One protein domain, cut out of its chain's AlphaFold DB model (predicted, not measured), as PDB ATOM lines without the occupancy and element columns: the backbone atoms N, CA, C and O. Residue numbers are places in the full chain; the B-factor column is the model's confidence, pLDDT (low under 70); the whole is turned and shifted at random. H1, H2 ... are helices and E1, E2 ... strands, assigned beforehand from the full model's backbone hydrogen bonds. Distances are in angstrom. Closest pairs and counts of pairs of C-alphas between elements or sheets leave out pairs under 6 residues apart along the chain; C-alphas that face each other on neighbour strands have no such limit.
ATOM      1  N   GLN A  17      48.905 -50.247  50.459       80.56
ATOM      2  CA  GLN A  17      48.199 -49.661  51.600       80.56
ATOM      3  C   GLN A  17      48.930 -48.438  52.160       80.56
ATOM      4  O   GLN A  17      48.300 -47.409  52.401       80.56
ATOM      5  N   GLN A  18      50.253 -48.513  52.324       83.19
ATOM      6  CA  GLN A  18      51.047 -47.379  52.798       83.19
ATOM      7  C   GLN A  18      51.012 -46.203  51.807       83.19
ATOM      8  O   GLN A  18      50.954 -45.042  52.213       83.19
ATOM      9  N   GLU A  19      51.035 -46.489  50.506       79.81
ATOM     10  CA  GLU A  19      50.932 -45.480  49.449       79.81
ATOM     11  C   GLU A  19      49.550 -44.813  49.426       79.81
ATOM     12  O   GLU A  19      49.476 -43.583  49.382       79.81
ATOM     13  N   SER A  20      48.472 -45.593  49.556       77.81
ATOM     14  CA  SER A  20      47.105 -45.076  49.698       77.81
ATOM     15  C   SER A  20      46.979 -44.162  50.926       77.81
ATOM     16  O   SER A  20      46.514 -43.028  50.818       77.81
ATOM     17  N   GLN A  21      47.508 -44.577  52.083       80.88
ATOM     18  CA  GLN A  21      47.490 -43.762  53.305       80.88
ATOM     19  C   GLN A  21      48.254 -42.440  53.159       80.88
ATOM     20  O   GLN A  21      47.785 -41.405  53.630       80.88
ATOM     21  N   ARG A  22      49.410 -42.442  52.482       82.19
ATOM     22  CA  ARG A  22      50.162 -41.207  52.198       82.19
ATOM     23  C   ARG A  22      49.399 -40.268  51.271       82.19
ATOM     24  O   ARG A  22      49.502 -39.056  51.435       82.19
ATOM     25  N   LEU A  23      48.655 -40.808  50.307       82.44
ATOM     26  CA  LEU A  23      47.834 -40.006  49.404       82.44
ATOM     27  C   LEU A  23      46.688 -39.316  50.154       82.44
ATOM     28  O   LEU A  23      46.453 -38.135  49.928       82.44
ATOM     29  N   LEU A  24      46.041 -40.014  51.095       82.81
ATOM     30  CA  LEU A  24      44.979 -39.442  51.936       82.81
ATOM     31  C   LEU A  24      45.456 -38.274  52.819       82.81
ATOM     32  O   LEU A  24      44.654 -37.444  53.236       82.81
ATOM     33  N   GLN A  25      46.757 -38.197  53.107       84.75
ATOM     34  CA  GLN A  25      47.359 -37.134  53.920       84.75
ATOM     35  C   GLN A  25      47.856 -35.940  53.096       84.75
ATOM     36  O   GLN A  25      48.349 -34.969  53.669       84.75
ATOM     37  N   ARG A  26      47.774 -36.008  51.763       87.94
ATOM     38  CA  ARG A  26      48.281 -34.972  50.865       87.94
ATOM     39  C   ARG A  26      47.151 -34.203  50.212       87.94
ATOM     40  O   ARG A  26      46.114 -34.760  49.861       87.94
ATOM     41  N   ASP A  27      47.419 -32.928  49.993       90.12
ATOM     42  CA  ASP A  27      46.567 -32.089  49.174       90.12
ATOM     43  C   ASP A  27      46.939 -32.271  47.698       90.12
ATOM     44  O   ASP A  27      48.113 -32.404  47.339       90.12
ATOM     45  N   ILE A  28      45.921 -32.324  46.846       91.69
ATOM     46  CA  ILE A  28      46.029 -32.557  45.409       91.69
ATOM     47  C   ILE A  28      45.528 -31.306  44.700       91.69
ATOM     48  O   ILE A  28      44.378 -30.910  44.874       91.69
ATOM     49  N   ILE A  29      46.376 -30.707  43.869       92.81
ATOM     50  CA  ILE A  29      45.960 -29.643  42.954       92.81
ATOM     51  C   ILE A  29      45.418 -30.303  41.691       92.81
ATOM     52  O   ILE A  29      46.083 -31.166  41.110       92.81
ATOM     53  N   ALA A  30      44.215 -29.918  41.276       92.31
ATOM     54  CA  ALA A  30      43.617 -30.421  40.048       92.31
ATOM     55  C   ALA A  30      42.697 -29.379  39.395       92.31
ATOM     56  O   ALA A  30      42.009 -28.634  40.104       92.31
ATOM     57  N   PRO A  31      42.639 -29.345  38.053       92.75
ATOM     58  CA  PRO A  31      41.580 -28.648  37.349       92.75
ATOM     59  C   PRO A  31      40.285 -29.457  37.448       92.75
ATOM     60  O   PRO A  31      40.283 -30.681  37.293       92.75
ATOM     61  N   VAL A  32      39.172 -28.771  37.683       90.50
ATOM     62  CA  VAL A  32      37.847 -29.388  37.751       90.50
ATOM     63  C   VAL A  32      36.881 -28.617  36.873       90.50
ATOM     64  O   VAL A  32      36.700 -27.412  37.019       90.50
ATOM     65  N   ILE A  33      36.230 -29.349  35.976       86.38
ATOM     66  CA  ILE A  33      35.047 -28.902  35.237       86.38
ATOM     67  C   ILE A  33      33.811 -29.621  35.784       86.38
ATOM     68  O   ILE A  33      33.919 -30.694  36.389       86.38
ATOM     69  N   HIS A  34      32.626 -29.051  35.577       81.44
ATOM     70  CA  HIS A  34      31.382 -29.638  36.074       81.44
ATOM     71  C   HIS A  34      31.224 -31.107  35.630       81.44
ATOM     72  O   HIS A  34      31.368 -31.430  34.454       81.44
ATOM     73  N   GLY A  35      30.964 -32.011  36.581       77.44
ATOM     74  CA  GLY A  35      30.793 -33.447  36.313       77.44
ATOM     75  C   GLY A  35      32.083 -34.246  36.059       77.44
ATOM     76  O   GLY A  35      32.006 -35.452  35.811       77.44
ATOM     77  N   SER A  36      33.264 -33.622  36.140       83.56
ATOM     78  CA  SER A  36      34.547 -34.323  35.980       83.56
ATOM     79  C   SER A  36      34.983 -35.094  37.232       83.56
ATOM     80  O   SER A  36      34.423 -34.958  38.321       83.56
ATOM     81  N   ARG A  37      35.986 -35.963  37.058       88.00
ATOM     82  CA  ARG A  37      36.627 -36.715  38.142       88.00
ATOM     83  C   ARG A  37      38.083 -36.292  38.253       88.00
ATOM     84  O   ARG A  37      38.764 -36.166  37.238       88.00
ATOM     85  N   ILE A  38      38.560 -36.139  39.481       89.50
ATOM     86  CA  ILE A  38      39.957 -35.818  39.758       89.50
ATOM     87  C   ILE A  38      40.760 -37.105  39.614       89.50
ATOM     88  O   ILE A  38      40.467 -38.096  40.283       89.50
ATOM     89  N   ARG A  39      41.776 -37.100  38.751       88.81
ATOM     90  CA  ARG A  39      42.675 -38.242  38.558       88.81
ATOM     91  C   ARG A  39      44.083 -37.873  38.979       88.81
ATOM     92  O   ARG A  39      44.599 -36.836  38.581       88.81
ATOM     93  N   THR A  40      44.717 -38.746  39.747       86.94
ATOM     94  CA  THR A  40      46.130 -38.611  40.107       86.94
ATOM     95  C   THR A  40      46.845 -39.936  39.916       86.94
ATOM     96  O   THR A  40      46.255 -41.004  40.096       86.94
ATOM     97  N   ARG A  41      48.116 -39.876  39.520       84.50
ATOM     98  CA  ARG A  41      48.962 -41.057  39.366       84.50
ATOM     99  C   ARG A  41      50.020 -41.065  40.457       84.50
ATOM    100  O   ARG A  41      50.863 -40.176  40.500       84.50
ATOM    101  N   LEU A  42      50.026 -42.108  41.280       81.06
ATOM    102  CA  LEU A  42      51.057 -42.338  42.289       81.06
ATOM    103  C   LEU A  42      51.692 -43.708  42.035       81.06
ATOM    104  O   LEU A  42      50.994 -44.716  42.020       81.06
ATOM    105  N   ASN A  43      53.003 -43.738  41.778       75.25
ATOM    106  CA  ASN A  43      53.777 -44.964  41.526       75.25
ATOM    107  C   ASN A  43      53.180 -45.903  40.454       75.25
ATOM    108  O   ASN A  43      53.291 -47.122  40.545       75.25
ATOM    109  N   GLY A  44      52.552 -45.332  39.421       78.19
ATOM    110  CA  GLY A  44      51.938 -46.084  38.318       78.19
ATOM    111  C   GLY A  44      50.470 -46.460  38.533       78.19
ATOM    112  O   GLY A  44      49.819 -46.883  37.581       78.19
ATOM    113  N   LEU A  45      49.917 -46.239  39.727       81.31
ATOM    114  CA  LEU A  45      48.499 -46.446  40.020       81.31
ATOM    115  C   LEU A  45      47.720 -45.165  39.779       81.31
ATOM    116  O   LEU A  45      48.141 -44.091  40.206       81.31
ATOM    117  N   VAL A  46      46.578 -45.291  39.111       85.94
ATOM    118  CA  VAL A  46      45.661 -44.178  38.875       85.94
ATOM    119  C   VAL A  46      44.579 -44.212  39.945       85.94
ATOM    120  O   VAL A  46      43.797 -45.157  40.010       85.94
ATOM    121  N   TYR A  47      44.540 -43.169  40.766       86.62
ATOM    122  CA  TYR A  47      43.472 -42.923  41.724       86.62
ATOM    123  C   TYR A  47      42.479 -41.946  41.112       86.62
ATOM    124  O   TYR A  47      42.874 -40.970  40.469       86.62
ATOM    125  N   GLU A  48      41.194 -42.217  41.310       91.12
ATOM    126  CA  GLU A  48      40.111 -41.409  40.770       91.12
ATOM    127  C   GLU A  48      39.157 -41.000  41.891       91.12
ATOM    128  O   GLU A  48      38.555 -41.844  42.554       91.12
ATOM    129  N   PHE A  49      39.006 -39.693  42.073       90.56
ATOM    130  CA  PHE A  49      38.167 -39.109  43.104       90.56
ATOM    131  C   PHE A  49      36.989 -38.365  42.484       90.56
ATOM    132  O   PHE A  49      37.119 -37.632  41.501       90.56
ATOM    133  N   ARG A  50      35.820 -38.535  43.094       89.12
ATOM    134  CA  ARG A  50      34.634 -37.722  42.849       89.12
ATOM    135  C   ARG A  50      34.613 -36.561  43.828       89.12
ATOM    136  O   ARG A  50      34.867 -36.736  45.018       89.12
ATOM    137  N   GLN A  51      34.251 -35.399  43.320       85.38
ATOM    138  CA  GLN A  51      33.999 -34.213  44.116       85.38
ATOM    139  C   GLN A  51      32.488 -34.016  44.260       85.38
ATOM    140  O   GLN A  51      31.744 -34.199  43.299       85.38
ATOM    141  N   LYS A  52      32.031 -33.664  45.467       76.81
ATOM    142  CA  LYS A  52      30.604 -33.423  45.754       76.81
ATOM    143  C   LYS A  52      30.164 -31.971  45.546       76.81
ATOM    144  O   LYS A  52      28.969 -31.726  45.432       76.81
ATOM    145  N   SER A  53      31.090 -31.013  45.526       78.06
ATOM    146  CA  SER A  53      30.752 -29.599  45.341       78.06
ATOM    147  C   SER A  53      30.558 -29.239  43.866       78.06
ATOM    148  O   SER A  53      31.161 -29.843  42.983       78.06
ATOM    149  N   SER A  54      29.748 -28.211  43.607       83.44
ATOM    150  CA  SER A  54      29.493 -27.634  42.277       83.44
ATOM    151  C   SER A  54      30.631 -26.745  41.752       83.44
ATOM    152  O   SER A  54      30.453 -26.039  40.764       83.44
ATOM    153  N   PHE A  55      31.787 -26.754  42.418       88.06
ATOM    154  CA  PHE A  55      32.928 -25.914  42.069       88.06
ATOM    155  C   PHE A  55      33.522 -26.310  40.713       88.06
ATOM    156  O   PHE A  55      33.721 -27.492  40.429       88.06
ATOM    157  N   SER A  56      33.838 -25.298  39.908       88.12
ATOM    158  CA  SER A  56      34.538 -25.414  38.633       88.12
ATOM    159  C   SER A  56      35.708 -24.439  38.655       88.12
ATOM    160  O   SER A  56      35.517 -23.276  38.994       88.12
ATOM    161  N   GLY A  57      36.898 -24.898  38.284       91.88
ATOM    162  CA  GLY A  57      38.122 -24.114  38.376       91.88
ATOM    163  C   GLY A  57      39.307 -24.942  38.850       91.88
ATOM    164  O   GLY A  57      39.301 -26.174  38.797       91.88
ATOM    165  N   TRP A  58      40.333 -24.250  39.330       93.50
ATOM    166  CA  TRP A  58      41.523 -24.866  39.901       93.50
ATOM    167  C   TRP A  58      41.351 -25.014  41.405       93.50
ATOM    168  O   TRP A  58      41.250 -24.024  42.122       93.50
ATOM    169  N   GLY A  59      41.298 -26.250  41.894       93.44
ATOM    170  CA  GLY A  59      41.052 -26.527  43.306       93.44
ATOM    171  C   GLY A  59      42.208 -27.257  43.970       93.44
ATOM    172  O   GLY A  59      42.939 -28.022  43.339       93.44
ATOM    173  N   CYS A  60      42.338 -27.026  45.272       94.06
ATOM    174  CA  CYS A  60      43.160 -27.819  46.166       94.06
ATOM    175  C   CYS A  60      42.246 -28.779  46.939       94.06
ATOM    176  O   CYS A  60      41.353 -28.360  47.685       94.06
ATOM    177  N   PHE A  61      42.444 -30.075  46.720       93.44
ATOM    178  CA  PHE A  61      41.555 -31.136  47.167       93.44
ATOM    179  C   PHE A  61      42.240 -32.047  48.168       93.44
ATOM    180  O   PHE A  61      43.356 -32.506  47.935       93.44
ATOM    181  N   ARG A  62      41.529 -32.387  49.243       92.25
ATOM    182  CA  ARG A  62      41.969 -33.408  50.189       92.25
ATOM    183  C   ARG A  62      41.132 -34.671  50.008       92.25
ATOM    184  O   ARG A  62      39.906 -34.598  50.142       92.25
ATOM    185  N   PRO A  63      41.746 -35.826  49.708       91.88
ATOM    186  CA  PRO A  63      41.027 -37.092  49.690       91.88
ATOM    187  C   PRO A  63      40.409 -37.386  51.063       91.88
ATOM    188  O   PRO A  63      41.095 -37.373  52.082       91.88
ATOM    189  N   ARG A  64      39.103 -37.661  51.102       89.00
ATOM    190  CA  ARG A  64      38.404 -38.110  52.320       89.00
ATOM    191  C   ARG A  64      38.413 -39.628  52.443       89.00
ATOM    192  O   ARG A  64      38.418 -40.160  53.548       89.00
ATOM    193  N   ASN A  65      38.388 -40.311  51.305       86.19
ATOM    194  CA  ASN A  65      38.476 -41.761  51.176       86.19
ATOM    195  C   ASN A  65      39.035 -42.109  49.782       86.19
ATOM    196  O   ASN A  65      39.406 -41.220  49.021       86.19
ATOM    197  N   GLU A  66      39.073 -43.393  49.427       84.25
ATOM    198  CA  GLU A  66      39.633 -43.882  48.155       84.25
ATOM    199  C   GLU A  66      38.887 -43.410  46.890       84.25
ATOM    200  O   GLU A  66      39.384 -43.608  45.785       84.25
ATOM    201  N   ARG A  67      37.687 -42.827  47.024       87.75
ATOM    202  CA  ARG A  67      36.808 -42.455  45.899       87.75
ATOM    203  C   ARG A  67      36.294 -41.025  45.949       87.75
ATOM    204  O   ARG A  67      35.693 -40.575  44.976       87.75
ATOM    205  N   GLU A  68      36.480 -40.318  47.055       90.56
ATOM    206  CA  GLU A  68      35.954 -38.973  47.267       90.56
ATOM    207  C   GLU A  68      37.060 -38.026  47.719       90.56
ATOM    208  O   GLU A  68      37.846 -38.342  48.617       90.56
ATOM    209  N   ALA A  69      37.076 -36.837  47.125       91.69
ATOM    210  CA  ALA A  69      37.927 -35.738  47.542       91.69
ATOM    211  C   ALA A  69      37.078 -34.493  47.804       91.69
ATOM    212  O   ALA A  69      36.087 -34.232  47.116       91.69
ATOM    213  N   GLU A  70      37.459 -33.740  48.827       92.50
ATOM    214  CA  GLU A  70      36.770 -32.523  49.233       92.50
ATOM    215  C   GLU A  70      37.617 -31.300  48.895       92.50
ATOM    216  O   GLU A  70      38.820 -31.268  49.174       92.50
ATOM    217  N   LEU A  71      36.969 -30.291  48.312       93.75
ATOM    218  CA  LEU A  71      37.575 -28.992  48.056       93.75
ATOM    219  C   LEU A  71      37.920 -28.330  49.392       93.75
ATOM    220  O   LEU A  71      37.026 -28.040  50.181       93.75
ATOM    221  N   GLN A  72      39.204 -28.085  49.632       94.00
ATOM    222  CA  GLN A  72      39.650 -27.329  50.803       94.00
ATOM    223  C   GLN A  72      39.648 -25.832  50.506       94.00
ATOM    224  O   GLN A  72      39.222 -25.026  51.327       94.00
ATOM    225  N   ARG A  73      40.140 -25.468  49.319       94.12
ATOM    226  CA  ARG A  73      40.238 -24.089  48.843       94.12
ATOM    227  C   ARG A  73      40.464 -24.052  47.339       94.12
ATOM    228  O   ARG A  73      40.882 -25.044  46.741       94.12
ATOM    229  N   GLU A  74      40.269 -22.880  46.759       94.50
ATOM    230  CA  GLU A  74      40.747 -22.584  45.415       94.50
ATOM    231  C   GLU A  74      42.287 -22.584  45.377       94.50
ATOM    232  O   GLU A  74      42.968 -22.216  46.351       94.50
ATOM    233  N   ALA A  75      42.841 -23.081  44.273       94.31
ATOM    234  CA  ALA A  75      44.277 -23.101  44.048       94.31
ATOM    235  C   ALA A  75      44.774 -21.683  43.764       94.31
ATOM    236  O   ALA A  75      44.147 -20.912  43.042       94.31
ATOM    237  N   GLN A  76      45.925 -21.346  44.329       93.50
ATOM    238  CA  GLN A  76      46.522 -20.032  44.140       93.50
ATOM    239  C   GLN A  76      47.181 -19.927  42.753       93.50
ATOM    240  O   GLN A  76      47.573 -20.952  42.184       93.50
TER     241      GLN A  76
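What this domain is: This is residues 17 to 76 of the 325 residues of an uncharacterized protein of Thermosporothrix sp. COM3 (UniProt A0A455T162). A small five-stranded sheet is curled like part of a barrel and folded back on itself, with E1 and E4 facing E3 and E2 across the hinge strand E5. The short helix H1 stands at one end, over E2. The printed part has 60 residues, with one named helix and five named strands in the order H1 E1 E2 E3 E4 E5; the mixed sheet runs E1 E4 E5 E3 E2, and the class is mostly strand. It is compact, with a radius of gyration of the C-alphas of 10.8 A, and elongated, spanning 30 by 19 by 17 A.

How they stand to each other: In this folded, strongly twisted sheet, E1, residues 28 to 32, is an edge strand antiparallel to E4, residues 57 to 63, with N 28 and O 61 2.8 A apart. E5, residues 68 to 74, forms a hairpin with E4, with N 62 and O 70 2.9 A apart. E3, residues 45 to 51, is parallel to E5, with N 69 and O 50 3.1 A apart, and forms a hairpin with E2, residues 37 to 42, with N 40 and O 47 3.0 A apart. The closest C-alphas of the edge strands E1 and E2, those of Ala 30 and Ile 38, are 6.5 A apart. H1, residues 17 to 24, is on the sheet at a height of 8.2 A and stands up from it at 43 degrees; every O i to N i+4 pair is within hydrogen-bond range. Its closest C-alpha pair with E4 is Leu 24 and Pro 63, 5.1 A.

Where its parts are: H1 begins at C-alpha 17 (48.199, -49.661, 51.600) and is 10.7 A long. E1 is 11.6 A, E2 16.0 A, E3 19.4 A and E4 17.5 A; E5, 17.2 A, ends at C-alpha 74 (40.747, -22.584, 45.415).

The domain as a whole: The C-alphas farthest apart, of Gln 18 and His 34, are 31.3 A apart. The printed part has no cut, its links between named elements are tight, and no printed residue is under 70 in pLDDT.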